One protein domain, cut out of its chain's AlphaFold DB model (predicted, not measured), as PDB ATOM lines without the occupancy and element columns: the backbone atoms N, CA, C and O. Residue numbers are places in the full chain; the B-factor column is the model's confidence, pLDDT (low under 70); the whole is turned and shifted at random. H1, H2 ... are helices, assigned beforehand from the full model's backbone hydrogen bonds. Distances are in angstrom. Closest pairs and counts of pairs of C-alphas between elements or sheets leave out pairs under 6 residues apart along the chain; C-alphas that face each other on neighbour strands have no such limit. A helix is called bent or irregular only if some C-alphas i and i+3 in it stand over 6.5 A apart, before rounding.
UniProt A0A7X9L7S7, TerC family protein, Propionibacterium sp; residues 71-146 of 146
ATOM      1  N   TYR A  71     169.530 152.358 216.218       82.12
ATOM      2  CA  TYR A  71     169.704 150.953 216.614       82.12
ATOM      3  C   TYR A  71     169.805 149.976 215.440       82.12
ATOM      4  O   TYR A  71     169.966 148.774 215.658       82.12
ATOM      5  N   LEU A  72     169.730 150.462 214.200       84.62
ATOM      6  CA  LEU A  72     169.747 149.598 213.021       84.62
ATOM      7  C   LEU A  72     171.115 148.937 212.822       84.62
ATOM      8  O   LEU A  72     171.177 147.749 212.521       84.62
ATOM      9  N   SER A  73     172.208 149.664 213.069       83.75
ATOM     10  CA  SER A  73     173.570 149.110 213.019       83.75
ATOM     11  C   SER A  73     173.777 147.985 214.039       83.75
ATOM     12  O   SER A  73     174.338 146.943 213.709       83.75
ATOM     13  N   VAL A  74     173.259 148.161 215.258       87.06
ATOM     14  CA  VAL A  74     173.306 147.142 216.317       87.06
ATOM     15  C   VAL A  74     172.490 145.915 215.910       87.06
ATOM     16  O   VAL A  74     172.990 144.794 215.988       87.06
ATOM     17  N   GLY A  75     171.274 146.120 215.398       87.06
ATOM     18  CA  GLY A  75     170.430 145.041 214.885       87.06
ATOM     19  C   GLY A  75     171.094 144.236 213.772       87.06
ATOM     20  O   GLY A  75     171.111 143.007 213.818       87.06
ATOM     21  N   LEU A  76     171.699 144.929 212.809       88.06
ATOM     22  CA  LEU A  76     172.391 144.299 211.691       88.06
ATOM     23  C   LEU A  76     173.624 143.510 212.154       88.06
ATOM     24  O   LEU A  76     173.846 142.401 211.678       88.06
ATOM     25  N   SER A  77     174.390 144.032 213.117       89.38
ATOM     26  CA  SER A  77     175.551 143.321 213.674       89.38
ATOM     27  C   SER A  77     175.162 142.007 214.360       89.38
ATOM     28  O   SER A  77     175.842 140.998 214.184       89.38
ATOM     29  N   PHE A  78     174.028 141.989 215.070       91.56
ATOM     30  CA  PHE A  78     173.487 140.773 215.672       91.56
ATOM     31  C   PHE A  78     173.067 139.759 214.604       91.56
ATOM     32  O   PHE A  78     173.401 138.582 214.712       91.56
ATOM     33  N   ILE A  79     172.383 140.217 213.550       90.50
ATOM     34  CA  ILE A  79     171.975 139.363 212.426       90.50
ATOM     35  C   ILE A  79     173.203 138.754 211.738       90.50
ATOM     36  O   ILE A  79     173.227 137.550 211.504       90.50
ATOM     37  N   LEU A  80     174.236 139.552 211.463       87.69
ATOM     38  CA  LEU A  80     175.476 139.079 210.845       87.69
ATOM     39  C   LEU A  80     176.209 138.066 211.728       87.69
ATOM     40  O   LEU A  80     176.668 137.045 211.223       87.69
ATOM     41  N   ALA A  81     176.281 138.303 213.040       88.94
ATOM     42  CA  ALA A  81     176.858 137.342 213.976       88.94
ATOM     43  C   ALA A  81     176.062 136.026 213.991       88.94
ATOM     44  O   ALA A  81     176.648 134.947 213.920       88.94
ATOM     45  N   PHE A  82     174.730 136.108 214.020       87.12
ATOM     46  CA  PHE A  82     173.849 134.943 213.989       87.12
ATOM     47  C   PHE A  82     174.003 134.130 212.693       87.12
ATOM     48  O   PHE A  82     174.188 132.914 212.749       87.12
ATOM     49  N   ILE A  83     173.984 134.793 211.531       85.44
ATOM     50  CA  ILE A  83     174.179 134.145 210.226       85.44
ATOM     51  C   ILE A  83     175.593 133.561 210.130       85.44
ATOM     52  O   ILE A  83     175.744 132.417 209.712       85.44
ATOM     53  N   GLY A  84     176.620 134.289 210.574       83.81
ATOM     54  CA  GLY A  84     178.005 133.816 210.570       83.81
ATOM     55  C   GLY A  84     178.198 132.545 211.400       83.81
ATOM     56  O   GLY A  84     178.764 131.570 210.909       83.81
ATOM     57  N   VAL A  85     177.662 132.508 212.626       85.50
ATOM     58  CA  VAL A  85     177.694 131.304 213.476       85.50
ATOM     59  C   VAL A  85     176.944 130.151 212.812       85.50
ATOM     60  O   VAL A  85     177.450 129.032 212.780       85.50
ATOM     61  N   LYS A  86     175.769 130.416 212.231       80.69
ATOM     62  CA  LYS A  86     174.994 129.403 211.508       80.69
ATOM     63  C   LYS A  86     175.785 128.810 210.336       80.69
ATOM     64  O   LYS A  86     175.779 127.594 210.181       80.69
ATOM     65  N   LEU A  87     176.464 129.635 209.538       79.38
ATOM     66  CA  LEU A  87     177.261 129.171 208.396       79.38
ATOM     67  C   LEU A  87     178.445 128.302 208.840       79.38
ATOM     68  O   LEU A  87     178.699 127.270 208.224       79.38
ATOM     69  N   VAL A  88     179.120 128.660 209.937       79.75
ATOM     70  CA  VAL A  88     180.204 127.840 210.510       79.75
ATOM     71  C   VAL A  88     179.672 126.501 211.027       79.75
ATOM     72  O   VAL A  88     180.260 125.462 210.741       79.75
ATOM     73  N   LEU A  89     178.551 126.504 211.754       75.44
ATOM     74  CA  LEU A  89     177.929 125.276 212.258       75.44
ATOM     75  C   LEU A  89     177.437 124.366 211.125       75.44
ATOM     76  O   LEU A  89     177.611 123.153 211.208       75.44
ATOM     77  N   HIS A  90     176.864 124.947 210.069       70.69
ATOM     78  CA  HIS A  90     176.426 124.211 208.886       70.69
ATOM     79  C   HIS A  90     177.610 123.576 208.152       70.69
ATOM     80  O   HIS A  90     177.583 122.380 207.886       70.69
ATOM     81  N   ALA A  91     178.688 124.335 207.929       69.81
ATOM     82  CA  ALA A  91     179.907 123.810 207.321       69.81
ATOM     83  C   ALA A  91     180.545 122.688 208.164       69.81
ATOM     84  O   ALA A  91     181.028 121.705 207.615       69.81
ATOM     85  N   LEU A  92     180.523 122.795 209.498       68.81
ATOM     86  CA  LEU A  92     181.034 121.748 210.393       68.81
ATOM     87  C   LEU A  92     180.195 120.458 210.351       68.81
ATOM     88  O   LEU A  92     180.769 119.371 210.428       68.81
ATOM     89  N   HIS A  93     178.871 120.574 210.210       65.31
ATOM     90  CA  HIS A  93     177.973 119.429 210.005       65.31
ATOM     91  C   HIS A  93     178.177 118.786 208.627       65.31
ATOM     92  O   HIS A  93     178.291 117.569 208.516       65.31
ATOM     93  N   GLU A  94     178.282 119.589 207.566       61.91
ATOM     94  CA  GLU A  94     178.416 119.090 206.191       61.91
ATOM     95  C   GLU A  94     179.766 118.385 205.948       61.91
ATOM     96  O   GLU A  94     179.839 117.399 205.213       61.91
ATOM     97  N   TYR A  95     180.828 118.792 206.655       59.81
ATOM     98  CA  TYR A  95     182.135 118.117 206.647       59.81
ATOM     99  C   TYR A  95     182.233 116.874 207.565       59.81
ATOM    100  O   TYR A  95     183.329 116.330 207.717       59.81
ATOM    101  N   HIS A  96     181.119 116.376 208.126       54.75
ATOM    102  CA  HIS A  96     181.038 115.108 208.877       54.75
ATOM    103  C   HIS A  96     181.991 115.013 210.092       54.75
ATOM    104  O   HIS A  96     182.556 113.953 210.376       54.75
ATOM    105  N   LEU A  97     182.192 116.112 210.830       52.59
ATOM    106  CA  LEU A  97     182.947 116.114 212.098       52.59
ATOM    107  C   LEU A  97     182.064 115.812 213.329       52.59
ATOM    108  O   LEU A  97     182.548 115.818 214.461       52.59
ATOM    109  N   ASP A  98     180.778 115.540 213.124       50.34
ATOM    110  CA  ASP A  98     179.724 115.417 214.136       50.34
ATOM    111  C   ASP A  98     179.385 113.969 214.543       50.34
ATOM    112  O   ASP A  98     178.595 113.767 215.465       50.34
ATOM    113  N   GLN A  99     180.042 112.953 213.963       52.47
ATOM    114  CA  GLN A  99     179.770 111.529 214.257       52.47
ATOM    115  C   GLN A  99     179.923 111.121 215.744       52.47
ATOM    116  O   GLN A  99     179.579 109.998 216.105       52.47
ATOM    117  N   GLY A 100     180.431 111.997 216.622       54.25
ATOM    118  CA  GLY A 100     180.605 111.732 218.057       54.25
ATOM    119  C   GLY A 100     179.588 112.382 219.006       54.25
ATOM    120  O   GLY A 100     179.521 111.975 220.164       54.25
ATOM    121  N   TRP A 101     178.809 113.378 218.575       51.97
ATOM    122  CA  TRP A 101     177.919 114.143 219.462       51.97
ATOM    123  C   TRP A 101     176.576 114.343 218.763       51.97
ATOM    124  O   TRP A 101     176.429 115.288 218.003       51.97
ATOM    125  N   GLY A 102     175.619 113.438 219.003       47.31
ATOM    126  CA  GLY A 102     174.312 113.325 218.328       47.31
ATOM    127  C   GLY A 102     173.354 114.517 218.473       47.31
ATOM    128  O   GLY A 102     172.228 114.362 218.937       47.31
ATOM    129  N   PHE A 103     173.791 115.699 218.060       47.62
ATOM    130  CA  PHE A 103     173.012 116.918 217.937       47.62
ATOM    131  C   PHE A 103     172.969 117.299 216.455       47.62
ATOM    132  O   PHE A 103     173.625 118.241 216.023       47.62
ATOM    133  N   SER A 104     172.166 116.570 215.678       47.94
ATOM    134  CA  SER A 104     171.772 116.985 214.331       47.94
ATOM    135  C   SER A 104     170.806 118.168 214.442       47.94
ATOM    136  O   SER A 104     169.585 118.012 214.367       47.94
ATOM    137  N   VAL A 105     171.336 119.359 214.737       55.97
ATOM    138  CA  VAL A 105     170.553 120.599 214.691       55.97
ATOM    139  C   VAL A 105     170.558 121.088 213.254       55.97
ATOM    140  O   VAL A 105     171.303 121.999 212.894       55.97
ATOM    141  N   ASP A 106     169.686 120.509 212.435       58.78
ATOM    142  CA  ASP A 106     169.269 121.155 211.197       58.78
ATOM    143  C   ASP A 106     168.569 122.457 211.577       58.78
ATOM    144  O   ASP A 106     167.395 122.455 211.949       58.78
ATOM    145  N   VAL A 107     169.293 123.580 211.558       61.28
ATOM    146  CA  VAL A 107     168.699 124.898 211.802       61.28
ATOM    147  C   VAL A 107     167.736 125.176 210.648       61.28
ATOM    148  O   VAL A 107     168.193 125.503 209.545       61.28
ATOM    149  N   PRO A 108     166.408 125.101 210.863       72.06
ATOM    150  CA  PRO A 108     165.464 125.237 209.771       72.06
ATOM    151  C   PRO A 108     165.551 126.654 209.214       72.06
ATOM    152  O   PRO A 108     165.666 127.631 209.965       72.06
ATOM    153  N   ILE A 109     165.431 126.792 207.894       76.94
ATOM    154  CA  ILE A 109     165.412 128.099 207.218       76.94
ATOM    155  C   ILE A 109     164.347 129.013 207.850       76.94
ATOM    156  O   ILE A 109     164.614 130.182 208.115       76.94
ATOM    157  N   TRP A 110     163.189 128.454 208.208       79.19
ATOM    158  CA  TRP A 110     162.096 129.147 208.894       79.19
ATOM    159  C   TRP A 110     162.489 129.757 210.244       79.19
ATOM    160  O   TRP A 110     162.084 130.880 210.547       79.19
ATOM    161  N   LEU A 111     163.305 129.061 211.045       81.06
ATOM    162  CA  LEU A 111     163.779 129.576 212.333       81.06
ATOM    163  C   LEU A 111     164.718 130.767 212.113       81.06
ATOM    164  O   LEU A 111     164.564 131.809 212.746       81.06
ATOM    165  N   SER A 112     165.637 130.639 211.154       81.25
ATOM    166  CA  SER A 112     166.557 131.711 210.762       81.25
ATOM    167  C   SER A 112     165.803 132.949 210.272       81.25
ATOM    168  O   SER A 112     166.083 134.058 210.720       81.25
ATOM    169  N   LEU A 113     164.817 132.766 209.389       84.88
ATOM    170  CA  LEU A 113     163.974 133.851 208.885       84.88
ATOM    171  C   LEU A 113     163.199 134.531 210.014       84.88
ATOM    172  O   LEU A 113     163.152 135.758 210.072       84.88
ATOM    173  N   THR A 114     162.653 133.751 210.947       89.25
ATOM    174  CA  THR A 114     161.916 134.283 212.101       89.25
ATOM    175  C   THR A 114     162.815 135.150 212.980       89.25
ATOM    176  O   THR A 114     162.426 136.263 213.332       89.25
ATOM    177  N   VAL A 115     164.034 134.695 213.288       87.25
ATOM    178  CA  VAL A 115     165.003 135.463 214.091       87.25
ATOM    179  C   VAL A 115     165.399 136.766 213.390       87.25
ATOM    180  O   VAL A 115     165.441 137.819 214.032       87.25
ATOM    181  N   ILE A 116     165.636 136.727 212.075       89.50
ATOM    182  CA  ILE A 116     165.982 137.916 211.282       89.50
ATOM    183  C   ILE A 116     164.820 138.918 211.281       89.50
ATOM    184  O   ILE A 116     165.020 140.085 211.626       89.50
ATOM    185  N   ILE A 117     163.599 138.474 210.961       91.94
ATOM    186  CA  ILE A 117     162.403 139.331 210.923       91.94
ATOM    187  C   ILE A 117     162.120 139.929 212.303       91.94
ATOM    188  O   ILE A 117     161.871 141.133 212.410       91.94
ATOM    189  N   ALA A 118     162.196 139.124 213.365       92.31
ATOM    190  CA  ALA A 118     161.994 139.591 214.732       92.31
ATOM    191  C   ALA A 118     163.024 140.667 215.103       92.31
ATOM    192  O   ALA A 118     162.654 141.739 215.581       92.31
ATOM    193  N   THR A 119     164.305 140.429 214.808       91.06
ATOM    194  CA  THR A 119     165.379 141.385 215.105       91.06
ATOM    195  C   THR A 119     165.207 142.689 214.324       91.06
ATOM    196  O   THR A 119     165.299 143.769 214.911       91.06
ATOM    197  N   LEU A 120     164.907 142.622 213.022       89.75
ATOM    198  CA  LEU A 120     164.666 143.811 212.193       89.75
ATOM    199  C   LEU A 120     163.453 144.607 212.672       89.75
ATOM    200  O   LEU A 120     163.503 145.835 212.730       89.75
ATOM    201  N   THR A 121     162.385 143.919 213.068       91.38
ATOM    202  CA  THR A 121     161.176 144.563 213.591       91.38
ATOM    203  C   THR A 121     161.478 145.278 214.905       91.38
ATOM    204  O   THR A 121     161.205 146.471 215.032       91.38
ATOM    205  N   VAL A 122     162.107 144.590 215.864       91.88
ATOM    206  CA  VAL A 122     162.450 145.159 217.179       91.88
ATOM    207  C   VAL A 122     163.389 146.352 217.036       91.88
ATOM    208  O   VAL A 122     163.147 147.400 217.628       91.88
ATOM    209  N   THR A 123     164.438 146.228 216.227       89.56
ATOM    210  CA  THR A 123     165.448 147.287 216.060       89.56
ATOM    211  C   THR A 123     164.895 148.502 215.323       89.56
ATOM    212  O   THR A 123     165.183 149.635 215.712       89.56
ATOM    213  N   THR A 124     164.037 148.290 214.323       88.06
ATOM    214  CA  THR A 124     163.355 149.371 213.598       88.06
ATOM    215  C   THR A 124     162.373 150.105 214.506       88.06
ATOM    216  O   THR A 124     162.430 151.331 214.611       88.06
ATOM    217  N   VAL A 125     161.512 149.373 215.218       89.94
ATOM    218  CA  VAL A 125     160.535 149.963 216.147       89.94
ATOM    219  C   VAL A 125     161.247 150.705 217.280       89.94
ATOM    220  O   VAL A 125     160.913 151.856 217.561       89.94
ATOM    221  N   ALA A 126     162.278 150.105 217.881       88.38
ATOM    222  CA  ALA A 126     163.070 150.747 218.929       88.38
ATOM    223  C   ALA A 126     163.777 152.020 218.432       88.38
ATOM    224  O   ALA A 126     163.765 153.036 219.134       88.38
ATOM    225  N   SER A 127     164.339 152.001 217.216       86.69
ATOM    226  CA  SER A 127     164.904 153.191 216.559       86.69
ATOM    227  C   SER A 127     163.879 154.309 216.417       86.69
ATOM    228  O   SER A 127     164.137 155.436 216.838       86.69
ATOM    229  N   LEU A 128     162.700 154.002 215.868       85.00
ATOM    230  CA  LEU A 128     161.661 155.000 215.611       85.00
ATOM    231  C   LEU A 128     161.107 155.601 216.908       85.00
ATOM    232  O   LEU A 128     160.910 156.816 216.985       85.00
ATOM    233  N   ILE A 129     160.894 154.776 217.939       86.75
ATOM    234  CA  ILE A 129     160.436 155.243 219.254       86.75
ATOM    235  C   ILE A 129     161.476 156.179 219.872       86.75
ATOM    236  O   ILE A 129     161.120 157.256 220.349       86.75
ATOM    237  N   LYS A 130     162.760 155.805 219.854       82.50
ATOM    238  CA  LYS A 130     163.816 156.652 220.417       82.50
ATOM    239  C   LYS A 130     163.967 157.960 219.646       82.50
ATOM    240  O   LYS A 130     163.981 159.016 220.267       82.50
ATOM    241  N   SER A 131     163.988 157.899 218.316       82.56
ATOM    242  CA  SER A 131     164.081 159.091 217.470       82.56
ATOM    243  C   SER A 131     162.938 160.081 217.728       82.56
ATOM    244  O   SER A 131     163.175 161.287 217.745       82.56
ATOM    245  N   ARG A 132     161.716 159.595 217.997       80.00
ATOM    246  CA  ARG A 132     160.589 160.450 218.410       80.00
ATOM    247  C   ARG A 132     160.786 161.076 219.793       80.00
ATOM    248  O   ARG A 132     160.539 162.265 219.951       80.00
ATOM    249  N   ARG A 133     161.249 160.300 220.777       77.12
ATOM    250  CA  ARG A 133     161.463 160.782 222.154       77.12
ATOM    251  C   ARG A 133     162.579 161.820 222.256       77.12
ATOM    252  O   ARG A 133     162.475 162.738 223.064       77.12
ATOM    253  N   ASP A 134     163.634 161.673 221.460       77.12
ATOM    254  CA  ASP A 134     164.736 162.639 221.427       77.12
ATOM    255  C   ASP A 134     164.267 163.979 220.827       77.12
ATOM    256  O   ASP A 134     164.559 165.029 221.395       77.12
ATOM    257  N   LEU A 135     163.415 163.948 219.791       75.50
ATOM    258  CA  LEU A 135     162.781 165.145 219.222       75.50
ATOM    259  C   LEU A 135     161.849 165.860 220.222       75.50
ATOM    260  O   LEU A 135     161.870 167.084 220.329       75.50
ATOM    261  N   GLU A 136     161.040 165.113 220.982       76.75
ATOM    262  CA  GLU A 136     160.138 165.680 222.001       76.75
ATOM    263  C   GLU A 136     160.900 166.373 223.144       76.75
ATOM    264  O   GLU A 136     160.475 167.423 223.631       76.75
ATOM    265  N   ARG A 137     162.046 165.818 223.558       74.81
ATOM    266  CA  ARG A 137     162.912 166.414 224.590       74.81
ATOM    267  C   ARG A 137     163.563 167.714 224.129       74.81
ATOM    268  O   ARG A 137     163.675 168.647 224.920       74.81
ATOM    269  N   GLU A 138     163.970 167.780 222.866       75.94
ATOM    270  CA  GLU A 138     164.600 168.965 222.278       75.94
ATOM    271  C   GLU A 138     163.612 170.143 222.184       75.94
ATOM    272  O   GLU A 138     163.952 171.273 222.538       75.94
ATOM    273  N   ILE A 139     162.350 169.863 221.835       75.44
ATOM    274  CA  ILE A 139     161.259 170.855 221.820       75.44
ATOM    275  C   ILE A 139     160.938 171.359 223.237       75.44
ATOM    276  O   ILE A 139     160.707 172.554 223.428       75.44
ATOM    277  N   ALA A 140     160.938 170.474 224.240       73.88
ATOM    278  CA  ALA A 140     160.651 170.842 225.628       73.88
ATOM    279  C   ALA A 140     161.735 171.744 226.252       73.88
ATOM    280  O   ALA A 140     161.410 172.614 227.055       73.88
ATOM    281  N   TYR A 141     163.006 171.573 225.872       67.38
ATOM    282  CA  TYR A 141     164.119 172.397 226.366       67.38
ATOM    283  C   TYR A 141     164.165 173.799 225.726       67.38
ATOM    284  O   TYR A 141     164.675 174.739 226.330       67.38
ATOM    285  N   GLN A 142     163.616 173.966 224.517       70.06
ATOM    286  CA  GLN A 142     163.556 175.261 223.823       70.06
ATOM    287  C   GLN A 142     162.415 176.179 224.296       70.06
ATOM    288  O   GLN A 142     162.356 177.334 223.871       70.06
ATOM    289  N   GLN A 143     161.524 175.718 225.181       64.25
ATOM    290  CA  GLN A 143     160.524 176.583 225.811       64.25
ATOM    291  C   GLN A 143     161.098 177.194 227.102       64.25
ATOM    292  O   GLN A 143     161.321 176.458 228.063       64.25
ATOM    293  N   PRO A 144     161.351 178.518 227.164       60.91
ATOM    294  CA  PRO A 144     161.801 179.147 228.401       60.91
ATOM    295  C   PRO A 144     160.706 179.043 229.479       60.91
ATOM    296  O   PRO A 144     159.516 179.086 229.139       60.91
ATOM    297  N   PRO A 145     161.073 178.910 230.770       67.25
ATOM    298  CA  PRO A 145     160.097 178.934 231.852       67.25
ATOM    299  C   PRO A 145     159.346 180.270 231.821       67.25
ATOM    300  O   PRO A 145     159.966 181.328 231.704       67.25
ATOM    301  N   LYS A 146     158.012 180.194 231.858       61.94
ATOM    302  CA  LYS A 146     157.134 181.359 232.020       61.94
ATOM    303  C   LYS A 146     157.287 181.966 233.407       61.94
ATOM    304  O   LYS A 146     157.436 181.175 234.364       61.94
TER     305      LYS A 146
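This is residues 71 to 146 of the 146 residues of the protein "TerC family protein" of Propionibacterium sp (UniProt A0A7X9L7S7). A long, staggered helical hairpin: the longer helix H2 runs back in the opposite direction at a small angle to H1 and on past its start, and the two are side by side only in part, where residues 72 to 79 of H1 meet residues 116 to 127 of H2. A long loop joins them at the other end, and residues 132 to 146, the last part of H2 and the tail after it, stick out beyond H1. The printed part has 76 residues, with two named helices, H1 then H2, and no named strand; its class is all helix. It is extended, with a radius of gyration of the C-alphas of 20.9 A, and is a rod spanning 76 by 17 by 15 A.

The longest helix, H2, residues 109 to 141, touches H1, residues 72 to 94, and the closest C-alphas, those of Thr 123 and Gly 75, are 5.6 A apart. H2 touches H1 with residues 116 to 127 alone, and H1 touches H2 with residues 72 to 79 alone. They run opposite ways at a shallow tilt of 14 degrees and form a helical hairpin. Their centres are 20.8 A apart. In H1 and H2 every O i to N i+4 pair is within hydrogen-bond range.

H2 measures 48.3 A from C-alpha 109 at (165.412, 128.099, 207.218) to C-alpha 141 at (164.119, 172.397, 226.366). H1 measures 32.4 A and begins with C-alpha 72 at (169.747, 149.598, 213.021). Neither helix is bent.

The two C-alphas farthest apart, those of Gln 99 and Lys 146, lie 75.5 A from each other. The link from H1 to H2, residues 95 to 108, is long, and residues 94 to 102 stand free. The printed part has no cut and ends at Lys 146, the chain's last residue. The mean pLDDT of the printed part is 76.3; residues 91 to 107, residue 141 and residues 143 to 146 are under 70.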